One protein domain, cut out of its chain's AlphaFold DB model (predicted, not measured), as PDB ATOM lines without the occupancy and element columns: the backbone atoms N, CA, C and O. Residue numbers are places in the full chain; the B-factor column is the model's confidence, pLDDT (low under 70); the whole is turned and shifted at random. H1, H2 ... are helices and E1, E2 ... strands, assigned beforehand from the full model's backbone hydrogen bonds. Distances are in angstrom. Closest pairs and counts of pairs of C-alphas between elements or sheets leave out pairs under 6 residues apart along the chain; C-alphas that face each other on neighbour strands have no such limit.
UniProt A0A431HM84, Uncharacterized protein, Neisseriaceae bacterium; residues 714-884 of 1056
ATOM      1  N   LEU A 714      38.792 -43.031 -10.391       85.69
ATOM      2  CA  LEU A 714      39.423 -42.902  -9.073       85.69
ATOM      3  C   LEU A 714      39.841 -41.451  -8.820       85.69
ATOM      4  O   LEU A 714      40.367 -40.798  -9.722       85.69
ATOM      5  N   CYS A 715      39.691 -40.988  -7.584       87.25
ATOM      6  CA  CYS A 715      40.219 -39.721  -7.099       87.25
ATOM      7  C   CYS A 715      41.003 -39.879  -5.788       87.25
ATOM      8  O   CYS A 715      40.895 -40.878  -5.070       87.25
ATOM      9  N   ASN A 716      41.796 -38.858  -5.478       89.56
ATOM     10  CA  ASN A 716      42.326 -38.615  -4.140       89.56
ATOM     11  C   ASN A 716      41.635 -37.375  -3.567       89.56
ATOM     12  O   ASN A 716      41.368 -36.430  -4.307       89.56
ATOM     13  N   ILE A 717      41.370 -37.369  -2.266       88.00
ATOM     14  CA  ILE A 717      40.740 -36.269  -1.536       88.00
ATOM     15  C   ILE A 717      41.718 -35.802  -0.460       88.00
ATOM     16  O   ILE A 717      42.191 -36.600   0.349       88.00
ATOM     17  N   LEU A 718      42.027 -34.510  -0.449       88.12
ATOM     18  CA  LEU A 718      42.856 -33.839   0.549       88.12
ATOM     19  C   LEU A 718      41.964 -32.926   1.397       88.12
ATOM     20  O   LEU A 718      41.194 -32.143   0.851       88.12
ATOM     21  N   GLN A 719      42.066 -33.002   2.724       85.06
ATOM     22  CA  GLN A 719      41.420 -32.021   3.601       85.06
ATOM     23  C   GLN A 719      42.162 -30.675   3.480       85.06
ATOM     24  O   GLN A 719      43.345 -30.606   3.810       85.06
ATOM     25  N   ASP A 720      41.485 -29.627   3.004       84.12
ATOM     26  CA  ASP A 720      42.064 -28.308   2.676       84.12
ATOM     27  C   ASP A 720      41.147 -27.219   3.259       84.12
ATOM     28  O   ASP A 720      40.410 -26.558   2.541       84.12
ATOM     29  N   ASN A 721      41.085 -27.087   4.587       85.56
ATOM     30  CA  ASN A 721      40.168 -26.134   5.226       85.56
ATOM     31  C   ASN A 721      40.539 -24.676   4.893       85.56
ATOM     32  O   ASN A 721      41.699 -24.291   5.029       85.56
ATOM     33  N   GLN A 722      39.545 -23.856   4.537       86.38
ATOM     34  CA  GLN A 722      39.723 -22.413   4.350       86.38
ATOM     35  C   GLN A 722      39.497 -21.684   5.684       86.38
ATOM     36  O   GLN A 722      38.539 -21.970   6.407       86.38
ATOM     37  N   TYR A 723      40.376 -20.730   5.989       88.62
ATOM     38  CA  TYR A 723      40.391 -19.962   7.233       88.62
ATOM     39  C   TYR A 723      40.107 -18.494   6.927       88.62
ATOM     40  O   TYR A 723      40.837 -17.890   6.141       88.62
ATOM     41  N   VAL A 724      39.050 -17.939   7.522       89.62
ATOM     42  CA  VAL A 724      38.548 -16.598   7.190       89.62
ATOM     43  C   VAL A 724      38.340 -15.770   8.461       89.62
ATOM     44  O   VAL A 724      37.572 -16.165   9.335       89.62
ATOM     45  N   ILE A 725      39.001 -14.616   8.570       89.31
ATOM     46  CA  ILE A 725      38.789 -13.636   9.646       89.31
ATOM     47  C   ILE A 725      37.717 -12.638   9.218       89.31
ATOM     48  O   ILE A 725      37.810 -12.028   8.149       89.31
ATOM     49  N   LYS A 726      36.704 -12.459  10.069       87.75
ATOM     50  CA  LYS A 726      35.559 -11.600   9.768       87.75
ATOM     51  C   LYS A 726      35.854 -10.108   9.838       87.75
ATOM     52  O   LYS A 726      36.511  -9.621  10.761       87.75
ATOM     53  N   LYS A 727      35.250  -9.372   8.913       76.06
ATOM     54  CA  LYS A 727      35.025  -7.927   8.999       76.06
ATOM     55  C   LYS A 727      33.898  -7.645   9.999       76.06
ATOM     56  O   LYS A 727      32.725  -7.831   9.680       76.06
ATOM     57  N   LYS A 728      34.250  -7.240  11.228       74.12
ATOM     58  CA  LYS A 728      33.272  -6.816  12.256       74.12
ATOM     59  C   LYS A 728      32.821  -5.369  12.036       74.12
ATOM     60  O   LYS A 728      31.677  -5.142  11.665       74.12
ATOM     61  N   GLU A 729      33.726  -4.410  12.233       70.69
ATOM     62  CA  GLU A 729      33.467  -2.972  12.017       70.69
ATOM     63  C   GLU A 729      34.428  -2.341  10.988       70.69
ATOM     64  O   GLU A 729      34.076  -1.355  10.349       70.69
ATOM     65  N   GLU A 730      35.610  -2.936  10.786       70.31
ATOM     66  CA  GLU A 730      36.697  -2.424   9.937       70.31
ATOM     67  C   GLU A 730      36.829  -3.236   8.641       70.31
ATOM     68  O   GLU A 730      36.916  -4.463   8.685       70.31
ATOM     69  N   ASP A 731      36.868  -2.561   7.489       77.75
ATOM     70  CA  ASP A 731      36.997  -3.193   6.172       77.75
ATOM     71  C   ASP A 731      38.468  -3.369   5.772       77.75
ATOM     72  O   ASP A 731      39.176  -2.396   5.504       77.75
ATOM     73  N   PHE A 732      38.929  -4.620   5.694       80.38
ATOM     74  CA  PHE A 732      40.324  -4.929   5.383       80.38
ATOM     75  C   PHE A 732      40.745  -4.528   3.956       80.38
ATOM     76  O   PHE A 732      41.922  -4.229   3.747       80.38
ATOM     77  N   GLY A 733      39.804  -4.430   3.009       75.56
ATOM     78  CA  GLY A 733      40.060  -3.898   1.667       75.56
ATOM     79  C   GLY A 733      40.252  -2.379   1.673       75.56
ATOM     80  O   GLY A 733      41.231  -1.871   1.126       75.56
ATOM     81  N   LEU A 734      39.379  -1.636   2.369       79.06
ATOM     82  CA  LEU A 734      39.511  -0.171   2.496       79.06
ATOM     83  C   LEU A 734      40.741   0.255   3.318       79.06
ATOM     84  O   LEU A 734      41.236   1.370   3.150       79.06
ATOM     85  N   LEU A 735      41.258  -0.629   4.175       78.44
ATOM     86  CA  LEU A 735      42.503  -0.428   4.921       78.44
ATOM     87  C   LEU A 735      43.780  -0.572   4.066       78.44
ATOM     88  O   LEU A 735      44.871  -0.309   4.577       78.44
ATOM     89  N   GLY A 736      43.675  -0.968   2.791       81.25
ATOM     90  CA  GLY A 736      44.827  -1.101   1.889       81.25
ATOM     91  C   GLY A 736      45.799  -2.211   2.304       81.25
ATOM     92  O   GLY A 736      47.017  -2.053   2.186       81.25
ATOM     93  N   VAL A 737      45.270  -3.308   2.851       84.56
ATOM     94  CA  VAL A 737      46.048  -4.487   3.246       84.56
ATOM     95  C   VAL A 737      46.504  -5.231   1.992       84.56
ATOM     96  O   VAL A 737      45.672  -5.726   1.246       84.56
ATOM     97  N   GLN A 738      47.818  -5.327   1.772       86.69
ATOM     98  CA  GLN A 738      48.370  -6.067   0.632       86.69
ATOM     99  C   GLN A 738      48.400  -7.572   0.937       86.69
ATOM    100  O   GLN A 738      48.872  -7.988   1.997       86.69
ATOM    101  N   THR A 739      47.904  -8.382   0.014       90.06
ATOM    102  CA  THR A 739      47.748  -9.841   0.102       90.06
ATOM    103  C   THR A 739      48.900 -10.578  -0.590       90.06
ATOM    104  O   THR A 739      49.820  -9.952  -1.121       90.06
ATOM    105  N   LEU A 740      48.887 -11.917  -0.583       86.94
ATOM    106  CA  LEU A 740      49.769 -12.718  -1.437       86.94
ATOM    107  C   LEU A 740      49.387 -12.598  -2.920       86.94
ATOM    108  O   LEU A 740      50.291 -12.493  -3.744       86.94
ATOM    109  N   VAL A 741      48.090 -12.545  -3.252       85.12
ATOM    110  CA  VAL A 741      47.616 -12.367  -4.639       85.12
ATOM    111  C   VAL A 741      48.165 -11.070  -5.243       85.12
ATOM    112  O   VAL A 741      48.767 -11.115  -6.313       85.12
ATOM    113  N   ASP A 742      48.119  -9.950  -4.509       84.19
ATOM    114  CA  ASP A 742      48.694  -8.669  -4.967       84.19
ATOM    115  C   ASP A 742      50.201  -8.766  -5.292       84.19
ATOM    116  O   ASP A 742      50.722  -7.997  -6.101       84.19
ATOM    117  N   VAL A 743      50.937  -9.690  -4.661       85.56
ATOM    118  CA  VAL A 743      52.372  -9.919  -4.927       85.56
ATOM    119  C   VAL A 743      52.594 -10.843  -6.126       85.56
ATOM    120  O   VAL A 743      53.592 -10.684  -6.833       85.56
ATOM    121  N   GLU A 744      51.697 -11.802  -6.361       85.75
ATOM    122  CA  GLU A 744      51.773 -12.720  -7.504       85.75
ATOM    123  C   GLU A 744      51.349 -12.041  -8.817       85.75
ATOM    124  O   GLU A 744      52.027 -12.229  -9.831       85.75
ATOM    125  N   ASP A 745      50.326 -11.179  -8.782       84.06
ATOM    126  CA  ASP A 745      49.922 -10.326  -9.913       84.06
ATOM    127  C   ASP A 745      50.860  -9.113 -10.111       84.06
ATOM    128  O   ASP A 745      51.035  -8.622 -11.231       84.06
ATOM    129  N   GLY A 746      51.563  -8.688  -9.051       83.19
ATOM    130  CA  GLY A 746      52.696  -7.751  -9.114       83.19
ATOM    131  C   GLY A 746      52.409  -6.305  -8.690       83.19
ATOM    132  O   GLY A 746      53.301  -5.458  -8.802       83.19
ATOM    133  N   ASP A 747      51.213  -6.022  -8.170       83.00
ATOM    134  CA  ASP A 747      50.818  -4.720  -7.613       83.00
ATOM    135  C   ASP A 747      51.442  -4.433  -6.227       83.00
ATOM    136  O   ASP A 747      51.573  -3.275  -5.812       83.00
ATOM    137  N   ALA A 748      51.905  -5.469  -5.515       83.00
ATOM    138  CA  ALA A 748      52.589  -5.366  -4.226       83.00
ATOM    139  C   ALA A 748      54.020  -5.935  -4.250       83.00
ATOM    140  O   ALA A 748      54.319  -6.956  -4.859       83.00
ATOM    141  N   ALA A 749      54.927  -5.300  -3.498       81.38
ATOM    142  CA  ALA A 749      56.307  -5.779  -3.332       81.38
ATOM    143  C   ALA A 749      56.477  -6.797  -2.183       81.38
ATOM    144  O   ALA A 749      57.525  -7.438  -2.078       81.38
ATOM    145  N   SER A 750      55.484  -6.903  -1.293       84.44
ATOM    146  CA  SER A 750      55.451  -7.833  -0.158       84.44
ATOM    147  C   SER A 750      54.058  -7.863   0.473       84.44
ATOM    148  O   SER A 750      53.512  -6.799   0.766       84.44
ATOM    149  N   ALA A 751      53.536  -9.056   0.759       86.88
ATOM    150  CA  ALA A 751      52.263  -9.236   1.446       86.88
ATOM    151  C   ALA A 751      52.342  -8.774   2.911       86.88
ATOM    152  O   ALA A 751      53.402  -8.814   3.549       86.88
ATOM    153  N   PHE A 752      51.205  -8.360   3.462       90.62
ATOM    154  CA  PHE A 752      51.029  -8.147   4.893       90.62
ATOM    155  C   PHE A 752      50.776  -9.506   5.566       90.62
ATOM    156  O   PHE A 752      50.277 -10.455   4.959       90.62
ATOM    157  N   GLN A 753      51.115  -9.602   6.848       89.75
ATOM    158  CA  GLN A 753      50.992 -10.836   7.625       89.75
ATOM    159  C   GLN A 753      50.032 -10.640   8.802       89.75
ATOM    160  O   GLN A 753      49.958  -9.553   9.372       89.75
ATOM    161  N   ILE A 754      49.323 -11.690   9.210       89.19
ATOM    162  CA  ILE A 754      48.391 -11.675  10.343       89.19
ATOM    163  C   ILE A 754      48.912 -12.546  11.493       89.19
ATOM    164  O   ILE A 754      49.092 -13.757  11.372       89.19
ATOM    165  N   LEU A 755      49.182 -11.925  12.640       89.25
ATOM    166  CA  LEU A 755      49.567 -12.608  13.873       89.25
ATOM    167  C   LEU A 755      48.326 -12.867  14.729       89.25
ATOM    168  O   LEU A 755      47.673 -11.918  15.165       89.25
ATOM    169  N   ILE A 756      48.056 -14.146  15.002       89.19
ATOM    170  CA  ILE A 756      46.997 -14.624  15.903       89.19
ATOM    171  C   ILE A 756      47.674 -15.336  17.090       89.19
ATOM    172  O   ILE A 756      48.048 -16.510  16.958       89.19
ATOM    173  N   PRO A 757      47.895 -14.645  18.229       85.75
ATOM    174  CA  PRO A 757      48.764 -15.134  19.305       85.75
ATOM    175  C   PRO A 757      48.324 -16.460  19.938       85.75
ATOM    176  O   PRO A 757      49.183 -17.235  20.361       85.75
ATOM    177  N   ASP A 758      47.016 -16.730  19.972       84.38
ATOM    178  CA  ASP A 758      46.435 -17.939  20.574       84.38
ATOM    179  C   ASP A 758      46.798 -19.234  19.830       84.38
ATOM    180  O   ASP A 758      46.835 -20.305  20.441       84.38
ATOM    181  N   TYR A 759      47.100 -19.147  18.529       84.75
ATOM    182  CA  TYR A 759      47.461 -20.305  17.702       84.75
ATOM    183  C   TYR A 759      48.952 -20.341  17.343       84.75
ATOM    184  O   TYR A 759      49.536 -21.427  17.275       84.75
ATOM    185  N   ARG A 760      49.604 -19.182  17.139       84.06
ATOM    186  CA  ARG A 760      51.019 -19.128  16.725       84.06
ATOM    187  C   ARG A 760      51.696 -17.821  17.135       84.06
ATOM    188  O   ARG A 760      51.176 -16.731  16.941       84.06
ATOM    189  N   VAL A 761      52.929 -17.930  17.635       80.38
ATOM    190  CA  VAL A 761      53.773 -16.782  18.042       80.38
ATOM    191  C   VAL A 761      54.472 -16.071  16.869       80.38
ATOM    192  O   VAL A 761      55.237 -15.132  17.077       80.38
ATOM    193  N   THR A 762      54.231 -16.529  15.641       83.38
ATOM    194  CA  THR A 762      54.726 -15.951  14.384       83.38
ATOM    195  C   THR A 762      53.563 -15.824  13.411       83.38
ATOM    196  O   THR A 762      52.749 -16.745  13.309       83.38
ATOM    197  N   ALA A 763      53.505 -14.708  12.688       86.25
ATOM    198  CA  ALA A 763      52.398 -14.394  11.796       86.25
ATOM    199  C   ALA A 763      52.214 -15.423  10.665       86.25
ATOM    200  O   ALA A 763      53.157 -16.113  10.268       86.25
ATOM    201  N   TYR A 764      50.979 -15.521  10.186       87.75
ATOM    202  CA  TYR A 764      50.586 -16.213   8.963       87.75
ATOM    203  C   TYR A 764      50.539 -15.208   7.811       87.75
ATOM    204  O   TYR A 764      50.305 -14.021   8.035       87.75
ATOM    205  N   ASP A 765      50.711 -15.675   6.584       87.50
ATOM    206  CA  ASP A 765      50.574 -14.831   5.400       87.50
ATOM    207  C   ASP A 765      49.093 -14.675   5.021       87.50
ATOM    208  O   ASP A 765      48.302 -15.624   5.109       87.50
ATOM    209  N   ILE A 766      48.700 -13.459   4.639       89.06
ATOM    210  CA  ILE A 766      47.342 -13.164   4.167       89.06
ATOM    211  C   ILE A 766      47.246 -13.630   2.717       89.06
ATOM    212  O   ILE A 766      48.000 -13.158   1.869       89.06
ATOM    213  N   LEU A 767      46.336 -14.562   2.433       87.50
ATOM    214  CA  LEU A 767      46.179 -15.110   1.090       87.50
ATOM    215  C   LEU A 767      45.490 -14.099   0.169       87.50
ATOM    216  O   LEU A 767      46.043 -13.760  -0.870       87.50
ATOM    217  N   ASP A 768      44.311 -13.628   0.581       87.44
ATOM    218  CA  ASP A 768      43.352 -12.885  -0.247       87.44
ATOM    219  C   ASP A 768      42.351 -12.104   0.643       87.44
ATOM    220  O   ASP A 768      42.231 -12.386   1.844       87.44
ATOM    221  N   ILE A 769      41.615 -11.149   0.065       86.00
ATOM    222  CA  ILE A 769      40.502 -10.417   0.693       86.00
ATOM    223  C   ILE A 769      39.226 -10.693  -0.112       86.00
ATOM    224  O   ILE A 769      39.093 -10.291  -1.264       86.00
ATOM    225  N   LEU A 770      38.245 -11.343   0.518       85.12
ATOM    226  CA  LEU A 770      36.975 -11.665  -0.135       85.12
ATOM    227  C   LEU A 770      36.185 -10.384  -0.479       85.12
ATOM    228  O   LEU A 770      36.270  -9.409   0.267       85.12
ATOM    229  N   PRO A 771      35.313 -10.378  -1.511       81.12
ATOM    230  CA  PRO A 771      34.561  -9.183  -1.931       81.12
ATOM    231  C   PRO A 771      33.619  -8.558  -0.886       81.12
ATOM    232  O   PRO A 771      33.109  -7.460  -1.094       81.12
ATOM    233  N   ASN A 772      33.355  -9.237   0.236       80.94
ATOM    234  CA  ASN A 772      32.633  -8.661   1.373       80.94
ATOM    235  C   ASN A 772      33.543  -7.869   2.336       80.94
ATOM    236  O   ASN A 772      33.023  -7.140   3.184       80.94
ATOM    237  N   GLY A 773      34.866  -7.992   2.196       80.69
ATOM    238  CA  GLY A 773      35.913  -7.410   3.035       80.69
ATOM    239  C   GLY A 773      36.458  -8.340   4.128       80.69
ATOM    240  O   GLY A 773      37.156  -7.848   5.008       80.69
ATOM    241  N   ASP A 774      36.144  -9.645   4.118       88.25
ATOM    242  CA  ASP A 774      36.750 -10.646   5.022       88.25
ATOM    243  C   ASP A 774      38.174 -11.045   4.567       88.25
ATOM    244  O   ASP A 774      38.444 -11.143   3.372       88.25
ATOM    245  N   LEU A 775      39.070 -11.373   5.508       88.44
ATOM    246  CA  LEU A 775      40.454 -11.804   5.228       88.44
ATOM    247  C   LEU A 775      40.593 -13.329   5.143       88.44
ATOM    248  O   LEU A 775      40.219 -14.024   6.088       88.44
ATOM    249  N   VAL A 776      41.228 -13.852   4.090       89.00
ATOM    250  CA  VAL A 776      41.592 -15.277   3.962       89.00
ATOM    251  C   VAL A 776      43.036 -15.503   4.426       89.00
ATOM    252  O   VAL A 776      43.953 -14.806   3.997       89.00
ATOM    253  N   ILE A 777      43.264 -16.497   5.288       88.62
ATOM    254  CA  ILE A 777      44.595 -16.824   5.836       88.62
ATOM    255  C   ILE A 777      45.205 -18.028   5.109       88.62
ATOM    256  O   ILE A 777      44.550 -19.065   4.977       88.62
ATOM    257  N   ASN A 778      46.483 -17.939   4.722       82.38
ATOM    258  CA  ASN A 778      47.235 -19.105   4.260       82.38
ATOM    259  C   ASN A 778      47.690 -19.982   5.455       82.38
ATOM    260  O   ASN A 778      48.413 -19.530   6.345       82.38
ATOM    261  N   ASN A 779      47.283 -21.258   5.467       73.81
ATOM    262  CA  ASN A 779      47.636 -22.249   6.497       73.81
ATOM    263  C   ASN A 779      48.616 -23.340   6.001       73.81
ATOM    264  O   ASN A 779      48.897 -24.289   6.737       73.81
ATOM    265  N   GLU A 780      49.163 -23.229   4.784       64.25
ATOM    266  CA  GLU A 780      50.042 -24.245   4.169       64.25
ATOM    267  C   GLU A 780      51.334 -24.534   4.960       64.25
ATOM    268  O   GLU A 780      51.993 -25.546   4.720       64.25
ATOM    269  N   HIS A 781      51.719 -23.670   5.906       54.81
ATOM    270  CA  HIS A 781      53.034 -23.732   6.550       54.81
ATOM    271  C   HIS A 781      53.153 -24.565   7.836       54.81
ATOM    272  O   HIS A 781      54.254 -25.044   8.093       54.81
ATOM    273  N   ASP A 782      52.098 -24.764   8.638       59.62
ATOM    274  CA  ASP A 782      52.220 -25.503   9.921       59.62
ATOM    275  C   ASP A 782      50.950 -26.243  10.400       59.62
ATOM    276  O   ASP A 782      51.050 -27.065  11.312       59.62
ATOM    277  N   GLY A 783      49.753 -25.967   9.860       67.62
ATOM    278  CA  GLY A 783      48.514 -26.626  10.314       67.62
ATOM    279  C   GLY A 783      48.131 -26.338  11.776       67.62
ATOM    280  O   GLY A 783      47.580 -27.202  12.454       67.62
ATOM    281  N   THR A 784      48.459 -25.143  12.277       79.38
ATOM    282  CA  THR A 784      48.291 -24.736  13.691       79.38
ATOM    283  C   THR A 784      46.969 -24.027  13.999       79.38
ATOM    284  O   THR A 784      46.628 -23.870  15.170       79.38
ATOM    285  N   LEU A 785      46.219 -23.617  12.972       82.31
ATOM    286  CA  LEU A 785      44.872 -23.050  13.110       82.31
ATOM    287  C   LEU A 785      43.834 -24.133  13.508       82.31
ATOM    288  O   LEU A 785      44.050 -25.317  13.235       82.31
ATOM    289  N   PRO A 786      42.721 -23.765  14.176       82.94
ATOM    290  CA  PRO A 786      41.787 -24.720  14.783       82.94
ATOM    291  C   PRO A 786      40.960 -25.525  13.765       82.94
ATOM    292  O   PRO A 786      40.653 -25.066  12.675       82.94
ATOM    293  N   SER A 787      40.477 -26.707  14.158       77.06
ATOM    294  CA  SER A 787      39.591 -27.541  13.321       77.06
ATOM    295  C   SER A 787      38.117 -27.098  13.302       77.06
ATOM    296  O   SER A 787      37.260 -27.824  12.804       77.06
ATOM    297  N   SER A 788      37.790 -25.950  13.898       83.69
ATOM    298  CA  SER A 788      36.429 -25.416  14.032       83.69
ATOM    299  C   SER A 788      36.476 -23.907  14.263       83.69
ATOM    300  O   SER A 788      37.422 -23.424  14.884       83.69
ATOM    301  N   SER A 789      35.442 -23.187  13.826       88.19
ATOM    302  CA  SER A 789      35.330 -21.737  14.005       88.19
ATOM    303  C   SER A 789      35.423 -21.301  15.474       88.19
ATOM    304  O   SER A 789      34.971 -22.017  16.371       88.19
ATOM    305  N   ALA A 790      35.971 -20.108  15.707       87.69
ATOM    306  CA  ALA A 790      36.132 -19.498  17.026       87.69
ATOM    307  C   ALA A 790      35.747 -18.011  16.986       87.69
ATOM    308  O   ALA A 790      36.010 -17.333  15.997       87.69
ATOM    309  N   SER A 791      35.138 -17.506  18.059       88.62
ATOM    310  CA  SER A 791      34.744 -16.096  18.186       88.62
ATOM    311  C   SER A 791      35.701 -15.308  19.078       88.62
ATOM    312  O   SER A 791      36.325 -15.885  19.967       88.62
ATOM    313  N   ASP A 792      35.760 -13.994  18.855       87.19
ATOM    314  CA  ASP A 792      36.548 -13.019  19.631       87.19
ATOM    315  C   ASP A 792      38.045 -13.368  19.775       87.19
ATOM    316  O   ASP A 792      38.664 -13.155  20.816       87.19
ATOM    317  N   VAL A 793      38.636 -13.879  18.694       88.38
ATOM    318  CA  VAL A 793      40.064 -14.195  18.567       88.38
ATOM    319  C   VAL A 793      40.882 -12.903  18.446       88.38
ATOM    320  O   VAL A 793      40.624 -12.090  17.555       88.38
ATOM    321  N   ASP A 794      41.890 -12.730  19.307       89.69
ATOM    322  CA  ASP A 794      42.871 -11.638  19.216       89.69
ATOM    323  C   ASP A 794      43.713 -11.771  17.931       89.69
ATOM    324  O   ASP A 794      44.368 -12.793  17.699       89.69
ATOM    325  N   PHE A 795      43.756 -10.719  17.109       90.25
ATOM    326  CA  PHE A 795      44.572 -10.663  15.896       90.25
ATOM    327  C   PHE A 795      45.299  -9.321  15.740       90.25
ATOM    328  O   PHE A 795      44.895  -8.284  16.270       90.25
ATOM    329  N   SER A 796      46.389  -9.332  14.972       89.38
ATOM    330  CA  SER A 796      47.096  -8.116  14.564       89.38
ATOM    331  C   SER A 796      47.670  -8.242  13.152       89.38
ATOM    332  O   SER A 796      48.333  -9.227  12.830       89.38
ATOM    333  N   ILE A 797      47.407  -7.243  12.311       89.25
ATOM    334  CA  ILE A 797      47.904  -7.156  10.933       89.25
ATOM    335  C   ILE A 797      49.234  -6.402  10.948       89.25
ATOM    336  O   ILE A 797      49.340  -5.319  11.526       89.25
ATOM    337  N   LEU A 798      50.250  -6.979  10.315       89.31
ATOM    338  CA  LEU A 798      51.630  -6.516  10.301       89.31
ATOM    339  C   LEU A 798      52.071  -6.209   8.865       89.31
ATOM    340  O   LEU A 798      52.052  -7.084   8.001       89.31
ATOM    341  N   ASN A 799      52.564  -4.995   8.636       85.56
ATOM    342  CA  ASN A 799      53.420  -4.692   7.494       85.56
ATOM    343  C   ASN A 799      54.875  -4.798   7.981       85.56
ATOM    344  O   ASN A 799      55.361  -3.940   8.731       85.56
ATOM    345  N   GLY A 800      55.539  -5.906   7.640       80.38
ATOM    346  CA  GLY A 800      56.892  -6.239   8.091       80.38
ATOM    347  C   GLY A 800      57.000  -6.392   9.614       80.38
ATOM    348  O   GLY A 800      56.714  -7.448  10.165       80.38
ATOM    349  N   VAL A 801      57.450  -5.336  10.299       76.88
ATOM    350  CA  VAL A 801      57.621  -5.296  11.773       76.88
ATOM    351  C   VAL A 801      56.675  -4.274  12.431       76.88
ATOM    352  O   VAL A 801      56.701  -4.076  13.644       76.88
ATOM    353  N   THR A 802      55.840  -3.601  11.639       82.06
ATOM    354  CA  THR A 802      54.915  -2.552  12.084       82.06
ATOM    355  C   THR A 802      53.482  -3.061  12.077       82.06
ATOM    356  O   THR A 802      52.956  -3.423  11.028       82.06
ATOM    357  N   THR A 803      52.836  -3.059  13.243       87.50
ATOM    358  CA  THR A 803      51.401  -3.336  13.365       87.50
ATOM    359  C   THR A 803      50.591  -2.204  12.738       87.50
ATOM    360  O   THR A 803      50.745  -1.048  13.129       87.50
ATOM    361  N   VAL A 804      49.744  -2.550  11.770       85.38
ATOM    362  CA  VAL A 804      48.826  -1.639  11.066       85.38
ATOM    363  C   VAL A 804      47.488  -1.566  11.802       85.38
ATOM    364  O   VAL A 804      46.967  -0.481  12.033       85.38
ATOM    365  N   LEU A 805      46.973  -2.723  12.233       86.88
ATOM    366  CA  LEU A 805      45.730  -2.874  12.990       86.88
ATOM    367  C   LEU A 805      45.889  -3.990  14.033       86.88
ATOM    368  O   LEU A 805      46.612  -4.958  13.795       86.88
ATOM    369  N   ALA A 806      45.204  -3.875  15.170       88.38
ATOM    370  CA  ALA A 806      45.041  -4.952  16.143       88.38
ATOM    371  C   ALA A 806      43.663  -4.857  16.814       88.38
ATOM    372  O   ALA A 806      43.190  -3.753  17.083       88.38
ATOM    373  N   GLY A 807      43.040  -6.002  17.092       87.31
ATOM    374  CA  GLY A 807      41.705  -6.095  17.686       87.31
ATOM    375  C   GLY A 807      41.246  -7.545  17.824       87.31
ATOM    376  O   GLY A 807      42.042  -8.465  17.643       87.31
ATOM    377  N   THR A 808      39.962  -7.755  18.111       88.81
ATOM    378  CA  THR A 808      39.341  -9.087  18.149       88.81
ATOM    379  C   THR A 808      38.396  -9.288  16.969       88.81
ATOM    380  O   THR A 808      37.663  -8.376  16.581       88.81
ATOM    381  N   SER A 809      38.372 -10.491  16.395       88.88
ATOM    382  CA  SER A 809      37.354 -10.870  15.410       88.88
ATOM    383  C   SER A 809      37.059 -12.370  15.430       88.88
ATOM    384  O   SER A 809      37.669 -13.128  16.174       88.88
ATOM    385  N   ASP A 810      36.078 -12.795  14.643       89.56
ATOM    386  CA  ASP A 810      35.671 -14.191  14.553       89.56
ATOM    387  C   ASP A 810      36.431 -14.879  13.412       89.56
ATOM    388  O   ASP A 810      36.502 -14.366  12.293       89.56
ATOM    389  N   LEU A 811      37.000 -16.045  13.714       89.44
ATOM    390  CA  LEU A 811      37.685 -16.925  12.777       89.44
ATOM    391  C   LEU A 811      36.709 -18.011  12.312       89.44
ATOM    392  O   LEU A 811      36.393 -18.942  13.053       89.44
ATOM    393  N   GLU A 812      36.236 -17.897  11.077       89.62
ATOM    394  CA  GLU A 812      35.431 -18.907  10.396       89.62
ATOM    395  C   GLU A 812      36.347 -19.996   9.805       89.62
ATOM    396  O   GLU A 812      37.294 -19.697   9.073       89.62
ATOM    397  N   VAL A 813      36.057 -21.269  10.100       87.88
ATOM    398  CA  VAL A 813      36.742 -22.429   9.507       87.88
ATOM    399  C   VAL A 813      35.778 -23.146   8.567       87.88
ATOM    400  O   VAL A 813      34.915 -23.911   9.006       87.88
ATOM    401  N   ARG A 814      35.936 -22.917   7.260       87.31
ATOM    402  CA  ARG A 814      35.160 -23.609   6.223       87.31
ATOM    403  C   ARG A 814      35.824 -24.940   5.906       87.31
ATOM    404  O   ARG A 814      36.939 -24.997   5.384       87.31
ATOM    405  N   ASN A 815      35.130 -26.023   6.238       86.25
ATOM    406  CA  ASN A 815      35.588 -27.370   5.925       86.25
ATOM    407  C   ASN A 815      35.340 -27.649   4.440       86.25
ATOM    408  O   ASN A 815      34.203 -27.551   3.983       86.25
ATOM    409  N   ARG A 816      36.391 -27.991   3.694       87.88
ATOM    410  CA  ARG A 816      36.301 -28.388   2.283       87.88
ATOM    411  C   ARG A 816      37.336 -29.469   1.969       87.88
ATOM    412  O   ARG A 816      38.401 -29.534   2.591       87.88
ATOM    413  N   GLY A 817      37.015 -30.321   1.004       87.44
ATOM    414  CA  GLY A 817      37.929 -31.322   0.457       87.44
ATOM    415  C   GLY A 817      38.411 -30.898  -0.924       87.44
ATOM    416  O   GLY A 817      37.590 -30.593  -1.779       87.44
ATOM    417  N   LEU A 818      39.719 -30.895  -1.164       89.00
ATOM    418  CA  LEU A 818      40.294 -30.766  -2.500       89.00
ATOM    419  C   LEU A 818      40.369 -32.157  -3.140       89.00
ATOM    420  O   LEU A 818      41.163 -33.003  -2.725       89.00
ATOM    421  N   VAL A 819      39.534 -32.401  -4.145       87.81
ATOM    422  CA  VAL A 819      39.475 -33.659  -4.893       87.81
ATOM    423  C   VAL A 819      40.342 -33.546  -6.144       87.81
ATOM    424  O   VAL A 819      40.254 -32.569  -6.877       87.81
ATOM    425  N   THR A 820      41.180 -34.552  -6.394       88.19
ATOM    426  CA  THR A 820      42.013 -34.690  -7.601       88.19
ATOM    427  C   THR A 820      41.605 -35.955  -8.353       88.19
ATOM    428  O   THR A 820      41.758 -37.056  -7.815       88.19
ATOM    429  N   ALA A 821      41.091 -35.831  -9.578       85.69
ATOM    430  CA  ALA A 821      40.705 -36.978 -10.403       85.69
ATOM    431  C   ALA A 821      41.929 -37.605 -11.093       85.69
ATOM    432  O   ALA A 821      42.767 -36.914 -11.664       85.69
ATOM    433  N   LEU A 822      42.035 -38.937 -11.067       82.75
ATOM    434  CA  LEU A 822      43.225 -39.668 -11.526       82.75
ATOM    435  C   LEU A 822      43.096 -40.249 -12.944       82.75
ATOM    436  O   LEU A 822      44.020 -40.915 -13.415       82.75
ATOM    437  N   ASN A 823      41.961 -40.049 -13.624       78.38
ATOM    438  CA  ASN A 823      41.727 -40.575 -14.969       78.38
ATOM    439  C   ASN A 823      41.830 -39.483 -16.042       78.38
ATOM    440  O   ASN A 823      40.949 -38.636 -16.160       78.38
ATOM    441  N   SER A 824      42.837 -39.590 -16.910       71.19
ATOM    442  CA  SER A 824      43.058 -38.671 -18.032       71.19
ATOM    443  C   SER A 824      41.943 -38.643 -19.086       71.19
ATOM    444  O   SER A 824      41.939 -37.733 -19.904       71.19
ATOM    445  N   SER A 825      41.017 -39.615 -19.116       69.25
ATOM    446  CA  SER A 825      39.860 -39.571 -20.033       69.25
ATOM    447  C   SER A 825      38.664 -38.773 -19.502       69.25
ATOM    448  O   SER A 825      37.652 -38.706 -20.191       69.25
ATOM    449  N   ALA A 826      38.762 -38.223 -18.288       66.38
ATOM    450  CA  ALA A 826      37.760 -37.358 -17.658       66.38
ATOM    451  C   ALA A 826      38.280 -35.912 -17.481       66.38
ATOM    452  O   ALA A 826      37.752 -35.160 -16.665       66.38
ATOM    453  N   LEU A 827      39.349 -35.549 -18.204       75.75
ATOM    454  CA  LEU A 827      40.006 -34.242 -18.137       75.75
ATOM    455  C   LEU A 827      39.843 -33.473 -19.467       75.75
ATOM    456  O   LEU A 827      39.989 -34.096 -20.522       75.75
ATOM    457  N   PRO A 828      39.643 -32.141 -19.432       81.31
ATOM    458  CA  PRO A 828      39.453 -31.328 -18.231       81.31
ATOM    459  C   PRO A 828      38.046 -31.531 -17.643       81.31
ATOM    460  O   PRO A 828      37.053 -31.592 -18.364       81.31
ATOM    461  N   ILE A 829      37.951 -31.597 -16.314       80.31
ATOM    462  CA  ILE A 829      36.679 -31.814 -15.594       80.31
ATOM    463  C   ILE A 829      35.660 -30.701 -15.920       80.31
ATOM    464  O   ILE A 829      34.454 -30.937 -15.992       80.31
ATOM    465  N   GLN A 830      36.183 -29.500 -16.175       82.12
ATOM    466  CA  GLN A 830      35.481 -28.263 -16.525       82.12
ATOM    467  C   GLN A 830      34.655 -28.357 -17.826       82.12
ATOM    468  O   GLN A 830      33.675 -27.631 -17.967       82.12
ATOM    469  N   ASP A 831      34.995 -29.263 -18.754       80.81
ATOM    470  CA  ASP A 831      34.206 -29.486 -19.982       80.81
ATOM    471  C   ASP A 831      32.900 -30.258 -19.704       80.81
ATOM    472  O   ASP A 831      31.988 -30.267 -20.530       80.81
ATOM    473  N   THR A 832      32.815 -30.938 -18.553       77.00
ATOM    474  CA  THR A 832      31.708 -31.840 -18.186       77.00
ATOM    475  C   THR A 832      30.895 -31.339 -16.991       77.00
ATOM    476  O   THR A 832      29.694 -31.588 -16.926       77.00
ATOM    477  N   LEU A 833      31.534 -30.657 -16.038       81.81
ATOM    478  CA  LEU A 833      30.904 -30.127 -14.828       81.81
ATOM    479  C   LEU A 833      30.898 -28.600 -14.844       81.81
ATOM    480  O   LEU A 833      31.892 -27.968 -15.195       81.81
ATOM    481  N   ARG A 834      29.804 -28.006 -14.371       79.06
ATOM    482  CA  ARG A 834      29.631 -26.553 -14.284       79.06
ATOM    483  C   ARG A 834      29.306 -26.120 -12.863       79.06
ATOM    484  O   ARG A 834      28.404 -26.660 -12.224       79.06
ATOM    485  N   ILE A 835      30.029 -25.117 -12.375       73.62
ATOM    486  CA  ILE A 835      29.732 -24.471 -11.091       73.62
ATOM    487  C   ILE A 835      28.325 -23.850 -11.174       73.62
ATOM    488  O   ILE A 835      27.923 -23.360 -12.229       73.62
ATOM    489  N   ASN A 836      27.580 -23.889 -10.066       67.19
ATOM    490  CA  ASN A 836      26.171 -23.480  -9.917       67.19
ATOM    491  C   ASN A 836      25.098 -24.410 -10.531       67.19
ATOM    492  O   ASN A 836      23.922 -24.226 -10.235       67.19
ATOM    493  N   GLU A 837      25.449 -25.455 -11.290       72.12
ATOM    494  CA  GLU A 837      24.470 -26.415 -11.851       72.12
ATOM    495  C   GLU A 837      24.150 -27.612 -10.910       72.12
ATOM    496  O   GLU A 837      23.726 -28.673 -11.365       72.12
ATOM    497  N   ASN A 838      24.311 -27.445  -9.586       85.31
ATOM    498  CA  ASN A 838      23.945 -28.416  -8.531       85.31
ATOM    499  C   ASN A 838      24.563 -29.830  -8.662       85.31
ATOM    500  O   ASN A 838      23.881 -30.841  -8.466       85.31
ATOM    501  N   TYR A 839      25.866 -29.918  -8.944       88.69
ATOM    502  CA  TYR A 839      26.608 -31.185  -8.922       88.69
ATOM    503  C   TYR A 839      27.076 -31.566  -7.508       88.69
ATOM    504  O   TYR A 839      27.786 -30.807  -6.849       88.69
ATOM    505  N   TYR A 840      26.730 -32.778  -7.070       88.94
ATOM    506  CA  TYR A 840      27.122 -33.355  -5.782       88.94
ATOM    507  C   TYR A 840      27.959 -34.619  -5.991       88.94
ATOM    508  O   TYR A 840      27.564 -35.498  -6.758       88.94
ATOM    509  N   GLN A 841      29.078 -34.751  -5.273       88.12
ATOM    510  CA  GLN A 841      29.841 -35.998  -5.204       88.12
ATOM    511  C   GLN A 841      29.402 -36.837  -3.996       88.12
ATOM    512  O   GLN A 841      29.444 -36.368  -2.858       88.12
ATOM    513  N   LYS A 842      29.046 -38.103  -4.232       86.62
ATOM    514  CA  LYS A 842      28.692 -39.080  -3.198       86.62
ATOM    515  C   LYS A 842      29.939 -39.821  -2.706       86.62
ATOM    516  O   LYS A 842      30.633 -40.463  -3.494       86.62
ATOM    517  N   ILE A 843      30.233 -39.737  -1.409       84.69
ATOM    518  CA  ILE A 843      31.400 -40.363  -0.763       84.69
ATOM    519  C   ILE A 843      30.923 -41.072   0.507       84.69
ATOM    520  O   ILE A 843      30.314 -40.459   1.373       84.69
ATOM    521  N   SER A 844      31.191 -42.376   0.626       78.31
ATOM    522  CA  SER A 844      30.811 -43.229   1.776       78.31
ATOM    523  C   SER A 844      29.308 -43.320   2.117       78.31
ATOM    524  O   SER A 844      28.946 -44.073   3.017       78.31
ATOM    525  N   GLY A 845      28.442 -42.622   1.378       75.81
ATOM    526  CA  GLY A 845      26.991 -42.549   1.580       75.81
ATOM    527  C   GLY A 845      26.483 -41.107   1.547       75.81
ATOM    528  O   GLY A 845      25.417 -40.855   0.989       75.81
ATOM    529  N   ASP A 846      27.293 -40.179   2.057       82.62
ATOM    530  CA  ASP A 846      27.013 -38.746   2.135       82.62
ATOM    531  C   ASP A 846      27.283 -38.037   0.795       82.62
ATOM    532  O   ASP A 846      28.081 -38.507  -0.021       82.62
ATOM    533  N   GLU A 847      26.621 -36.902   0.558       87.06
ATOM    534  CA  GLU A 847      26.687 -36.141  -0.697       87.06
ATOM    535  C   GLU A 847      27.194 -34.716  -0.454       87.06
ATOM    536  O   GLU A 847      26.589 -33.949   0.294       87.06
ATOM    537  N   TYR A 848      28.294 -34.354  -1.115       88.88
ATOM    538  CA  TYR A 848      29.006 -33.089  -0.922       88.88
ATOM    539  C   TYR A 848      28.933 -32.229  -2.192       88.88
ATOM    540  O   TYR A 848      29.209 -32.720  -3.288       88.88
ATOM    541  N   LEU A 849      28.554 -30.955  -2.055       88.81
ATOM    542  CA  LEU A 849      28.416 -30.010  -3.171       88.81
ATOM    543  C   LEU A 849      29.786 -29.679  -3.781       88.81
ATOM    544  O   LEU A 849      30.718 -29.368  -3.043       88.81
ATOM    545  N   ILE A 850      29.902 -29.703  -5.111       89.25
ATOM    546  CA  ILE A 850      31.094 -29.230  -5.834       89.25
ATOM    547  C   ILE A 850      30.994 -27.710  -6.007       89.25
ATOM    548  O   ILE A 850      30.041 -27.221  -6.616       89.25
ATOM    549  N   THR A 851      31.971 -26.962  -5.485       87.12
ATOM    550  CA  THR A 851      31.892 -25.489  -5.390       87.12
ATOM    551  C   THR A 851      32.773 -24.740  -6.387       87.12
ATOM    552  O   THR A 851      32.400 -23.663  -6.838       87.12
ATOM    553  N   GLU A 852      33.954 -25.268  -6.713       86.00
ATOM    554  CA  GLU A 852      35.027 -24.511  -7.374       86.00
ATOM    555  C   GLU A 852      36.019 -25.462  -8.070       86.00
ATOM    556  O   GLU A 852      36.296 -26.549  -7.556       86.00
ATOM    557  N   PHE A 853      36.591 -25.052  -9.209       86.38
ATOM    558  CA  PHE A 853      37.694 -25.755  -9.883       86.38
ATOM    559  C   PHE A 853      39.035 -25.080  -9.569       86.38
ATOM    560  O   PHE A 853      39.191 -23.893  -9.830       86.38
ATOM    561  N   LYS A 854      40.017 -25.849  -9.082       83.38
ATOM    562  CA  LYS A 854      41.391 -25.371  -8.814       83.38
ATOM    563  C   LYS A 854      42.333 -25.602 -10.002       83.38
ATOM    564  O   LYS A 854      43.332 -24.909 -10.144       83.38
ATOM    565  N   ASP A 855      42.045 -26.613 -10.821       82.62
ATOM    566  CA  ASP A 855      42.856 -27.055 -11.962       82.62
ATOM    567  C   ASP A 855      41.972 -27.905 -12.898       82.62
ATOM    568  O   ASP A 855      40.858 -28.294 -12.543       82.62
ATOM    569  N   THR A 856      42.486 -28.253 -14.073       84.69
ATOM    570  CA  THR A 856      41.871 -29.173 -15.045       84.69
ATOM    571  C   THR A 856      41.482 -30.540 -14.462       84.69
ATOM    572  O   THR A 856      40.524 -31.152 -14.938       84.69
ATOM    573  N   ASP A 857      42.194 -31.005 -13.431       85.94
ATOM    574  CA  ASP A 857      42.016 -32.272 -12.704       85.94
ATOM    575  C   ASP A 857      41.553 -32.105 -11.241       85.94
ATOM    576  O   ASP A 857      41.413 -33.113 -10.541       85.94
ATOM    577  N   LYS A 858      41.316 -30.871 -10.762       87.06
ATOM    578  CA  LYS A 858      41.059 -30.580  -9.337       87.06
ATOM    579  C   LYS A 858      39.829 -29.712  -9.091       87.06
ATOM    580  O   LYS A 858      39.684 -28.642  -9.682       87.06
ATOM    581  N   TYR A 859      39.013 -30.110  -8.120       89.69
ATOM    582  CA  TYR A 859      37.851 -29.350  -7.650       89.69
ATOM    583  C   TYR A 859      37.689 -29.433  -6.131       89.69
ATOM    584  O   TYR A 859      38.156 -30.380  -5.498       89.69
ATOM    585  N   TYR A 860      37.016 -28.447  -5.543       89.38
ATOM    586  CA  TYR A 860      36.656 -28.458  -4.128       89.38
ATOM    587  C   TYR A 860      35.243 -29.009  -3.905       89.38
ATOM    588  O   TYR A 860      34.328 -28.747  -4.690       89.38
ATOM    589  N   ILE A 861      35.075 -29.739  -2.800       89.81
ATOM    590  CA  ILE A 861      33.782 -30.159  -2.250       89.81
ATOM    591  C   ILE A 861      33.531 -29.512  -0.884       89.81
ATOM    592  O   ILE A 861      34.410 -29.508  -0.018       89.81
ATOM    593  N   GLU A 862      32.330 -28.975  -0.682       89.06
ATOM    594  CA  GLU A 862      31.926 -28.284   0.549       89.06
ATOM    595  C   GLU A 862      31.683 -29.258   1.716       89.06
ATOM    596  O   GLU A 862      31.276 -30.399   1.511       89.06
ATOM    597  N   ASN A 863      31.885 -28.799   2.955       85.75
ATOM    598  CA  ASN A 863      31.558 -29.479   4.219       85.75
ATOM    599  C   ASN A 863      32.168 -30.878   4.436       85.75
ATOM    600  O   ASN A 863      31.824 -31.572   5.396       85.75
ATOM    601  N   TYR A 864      33.125 -31.289   3.604       87.31
ATOM    602  CA  TYR A 864      33.869 -32.530   3.797       87.31
ATOM    603  C   TYR A 864      34.716 -32.477   5.077       87.31
ATOM    604  O   TYR A 864      35.488 -31.541   5.275       87.31
ATOM    605  N   GLN A 865      34.602 -33.500   5.928       83.06
ATOM    606  CA  GLN A 865      35.383 -33.666   7.169       83.06
ATOM    607  C   GLN A 865      36.014 -35.071   7.286       83.06
ATOM    608  O   GLN A 865      36.440 -35.483   8.364       83.06
ATOM    609  N   GLY A 866      36.063 -35.837   6.189       77.81
ATOM    610  CA  GLY A 866      36.530 -37.231   6.195       77.81
ATOM    611  C   GLY A 866      38.042 -37.411   6.382       77.81
ATOM    612  O   GLY A 866      38.494 -38.530   6.633       77.81
ATOM    613  N   GLY A 867      38.826 -36.331   6.282       80.31
ATOM    614  CA  GLY A 867      40.286 -36.396   6.261       80.31
ATOM    615  C   GLY A 867      40.839 -36.920   4.930       80.31
ATOM    616  O   GLY A 867      40.110 -37.381   4.054       80.31
ATOM    617  N   SER A 868      42.156 -36.828   4.746       85.06
ATOM    618  CA  SER A 868      42.772 -37.125   3.450       85.06
ATOM    619  C   SER A 868      42.708 -38.619   3.098       85.06
ATOM    620  O   SER A 868      43.249 -39.460   3.819       85.06
ATOM    621  N   THR A 869      42.080 -38.951   1.968       84.00
ATOM    622  CA  THR A 869      41.813 -40.324   1.513       84.00
ATOM    623  C   THR A 869      42.215 -40.514   0.047       84.00
ATOM    624  O   THR A 869      41.977 -39.654  -0.793       84.00
ATOM    625  N   ASN A 870      42.846 -41.645  -0.283       85.56
ATOM    626  CA  ASN A 870      43.365 -41.924  -1.629       85.56
ATOM    627  C   ASN A 870      42.634 -43.103  -2.280       85.56
ATOM    628  O   ASN A 870      42.360 -44.098  -1.608       85.56
ATOM    629  N   GLY A 871      42.399 -43.029  -3.594       81.50
ATOM    630  CA  GLY A 871      41.752 -44.096  -4.366       81.50
ATOM    631  C   GLY A 871      40.253 -44.256  -4.093       81.50
ATOM    632  O   GLY A 871      39.741 -45.372  -4.149       81.50
ATOM    633  N   VAL A 872      39.559 -43.158  -3.783       85.38
ATOM    634  CA  VAL A 872      38.094 -43.123  -3.654       85.38
ATOM    635  C   VAL A 872      37.475 -43.167  -5.056       85.38
ATOM    636  O   VAL A 872      38.011 -42.566  -5.983       85.38
ATOM    637  N   THR A 873      36.362 -43.877  -5.243       85.44
ATOM    638  CA  THR A 873      35.639 -43.859  -6.526       85.44
ATOM    639  C   THR A 873      34.797 -42.591  -6.639       85.44
ATOM    640  O   THR A 873      34.018 -42.281  -5.739       85.44
ATOM    641  N   VAL A 874      34.916 -41.879  -7.758       83.12
ATOM    642  CA  VAL A 874      34.083 -40.719  -8.080       83.12
ATOM    643  C   VAL A 874      32.688 -41.191  -8.485       83.12
ATOM    644  O   VAL A 874      32.530 -41.982  -9.418       83.12
ATOM    645  N   LEU A 875      31.680 -40.684  -7.780       86.88
ATOM    646  CA  LEU A 875      30.264 -40.789  -8.118       86.88
ATOM    647  C   LEU A 875      29.672 -39.386  -7.979       86.88
ATOM    648  O   LEU A 875      29.583 -38.871  -6.868       86.88
ATOM    649  N   ILE A 876      29.330 -38.757  -9.097       88.31
ATOM    650  CA  ILE A 876      28.773 -37.409  -9.184       88.31
ATOM    651  C   ILE A 876      27.379 -37.492  -9.804       88.31
ATOM    652  O   ILE A 876      27.180 -38.093 -10.867       88.31
ATOM    653  N   ASN A 877      26.436 -36.845  -9.126       88.19
ATOM    654  CA  ASN A 877      25.055 -36.670  -9.547       88.19
ATOM    655  C   ASN A 877      24.758 -35.173  -9.673       88.19
ATOM    656  O   ASN A 877      25.128 -34.384  -8.804       88.19
ATOM    657  N   GLN A 878      24.048 -34.787 -10.724       89.12
ATOM    658  CA  GLN A 878      23.416 -33.478 -10.833       89.12
ATOM    659  C   GLN A 878      22.029 -33.547 -10.189       89.12
ATOM    660  O   GLN A 878      21.201 -34.359 -10.615       89.12
ATOM    661  N   LYS A 879      21.755 -32.708  -9.184       88.31
ATOM    662  CA  LYS A 879      20.420 -32.629  -8.571       88.31
ATOM    663  C   LYS A 879      19.530 -31.675  -9.352       88.31
ATOM    664  O   LYS A 879      19.593 -30.460  -9.182       88.31
ATOM    665  N   ILE A 880      18.695 -32.273 -10.200       88.88
ATOM    666  CA  ILE A 880      17.701 -31.593 -11.033       88.88
ATOM    667  C   ILE A 880      16.486 -31.180 -10.197       88.88
ATOM    668  O   ILE A 880      15.973 -30.072 -10.330       88.88
ATOM    669  N   VAL A 881      16.054 -32.063  -9.295       88.50
ATOM    670  CA  VAL A 881      15.035 -31.771  -8.281       88.50
ATOM    671  C   VAL A 881      15.601 -32.152  -6.922       88.50
ATOM    672  O   VAL A 881      16.215 -33.211  -6.784       88.50
ATOM    673  N   LYS A 882      15.388 -31.295  -5.924       87.50
ATOM    674  CA  LYS A 882      15.760 -31.541  -4.530       87.50
ATOM    675  C   LYS A 882      14.546 -31.344  -3.627       87.50
ATOM    676  O   LYS A 882      13.890 -30.303  -3.707       87.50
ATOM    677  N   GLU A 883      14.299 -32.329  -2.770       88.12
ATOM    678  CA  GLU A 883      13.353 -32.286  -1.651       88.12
ATOM    679  C   GLU A 883      11.964 -31.745  -2.048       88.12
ATOM    680  O   GLU A 883      11.453 -30.794  -1.455       88.12
ATOM    681  N   ARG A 884      11.351 -32.336  -3.085       90.00
ATOM    682  CA  ARG A 884       9.993 -31.979  -3.542       90.00
ATOM    683  C   ARG A 884       8.947 -33.019  -3.198       90.00
ATOM    684  O   ARG A 884       9.258 -34.198  -3.076       90.00
TER     685      ARG A 884
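What this domain is: This is residues 714 to 884 of the 1056 residues of an uncharacterized protein of Neisseriaceae bacterium (UniProt A0A431HM84). Two lobes built of strands stand end to end: a strongly twisted sheet of seven strands, curled like part of a barrel, and a closed barrel of six strands with the short helix H1 packed on it near E4. Two runs of chain cross between the lobes, E1 running on into E2 and E7 running on into E8. The printed part has 171 residues with one named helix and thirteen named strands, in the order E1, E2, H1, then E3 to E13, and the class is mostly strand. The sheet's order is E12, E1, E8, E11, E10, E9, E13, all antiparallel, and the barrel's neighbours are all antiparallel too. The whole is only just compact, close to loose, with a radius of gyration of the C-alphas of 18.2 A and spans of 50 by 34 by 32 A.

Where its parts are: In the curled sheet, E1 is residues 714 to 719, beginning at C-alpha 714 (39.423, -42.902, -9.073), and is 16.8 A long; E8 is residues 816 to 821, 15.9 A long. E9 is residues 839 to 843, E10 residues 846 to 855 with 24.2 A, E11 residues 858 to 862 and E12 residues 869 to 873. E13, residues 876 to 884, measures 20.3 A and ends at C-alpha 884 (9.993, -31.979, -3.542). In the barrel, E2 is residues 722 to 725, E3 residues 753 to 755, E4 residues 764 to 769 and E5 residues 775 to 777. E6, residues 790 to 799, is 24.7 A long. E7, residues 802 to 814, is the longest strand at 29.5 A and begins at C-alpha 802 (54.915, -2.552, 12.084). H1 is residues 741 to 745.

How they stand to each other: In the curled sheet the strands' lines turn by 75 degrees from edge to edge and the way across it by 110 degrees. E1 and E8 are antiparallel at 153 degrees, with N 718 and O 818 at 2.9 A. E12, an edge strand, is the neighbour of E1, with N 717 and O 869 at 2.8 A. E8 and E11 are neighbours, with N 819 and O 859 at 2.8 A. E9, E10 and E11 form a meander, each strand the antiparallel neighbour of the one before; N 848 and O 841 are 2.9 A apart and N 860 and O 852 2.9 A. With E8 they form a Greek key, in which the first of four strands is the antiparallel neighbour of the fourth. E13, the other edge strand, has N 877 and O 840 of E9 at 2.9 A, and it bends by 67 degrees at residue 880. The closest C-alphas of E9 and E12, Ile 843 and Val 872, are 7.8 A apart. Round the barrel run E2, E5, E4, E3, E6, E7 and back to E2. E3, E4 and E5 form a meander, and E3 to E6 a Greek key. E6 and E7 are a hairpin, with N 797 and O 805 at 2.8 A; E6 bends by 61 degrees at residue 793 and E7 by 79 degrees at residue 808. E7 and E2 close the ring, with N 724 and O 812 at 2.9 A. H1 is on the barrel, with the C-alphas of Val 741 and Asp 768 of E4 the closest, 6.1 A apart; every O i to N i+4 pair in H1 is within hydrogen-bond range. E7 and E8 meet only through their link.

The domain as a whole: The two C-alphas farthest apart are those of Val 801 and Arg 884, 56.7 A. The printed part has no cut. The links E2 to H1, E5 to E6 and E8 to E9 are long, with 15, 12 and 17 residues. Mean pLDDT of the printed part is 84.0; residues 780 to 783, 825 to 826 and 836 are under 70.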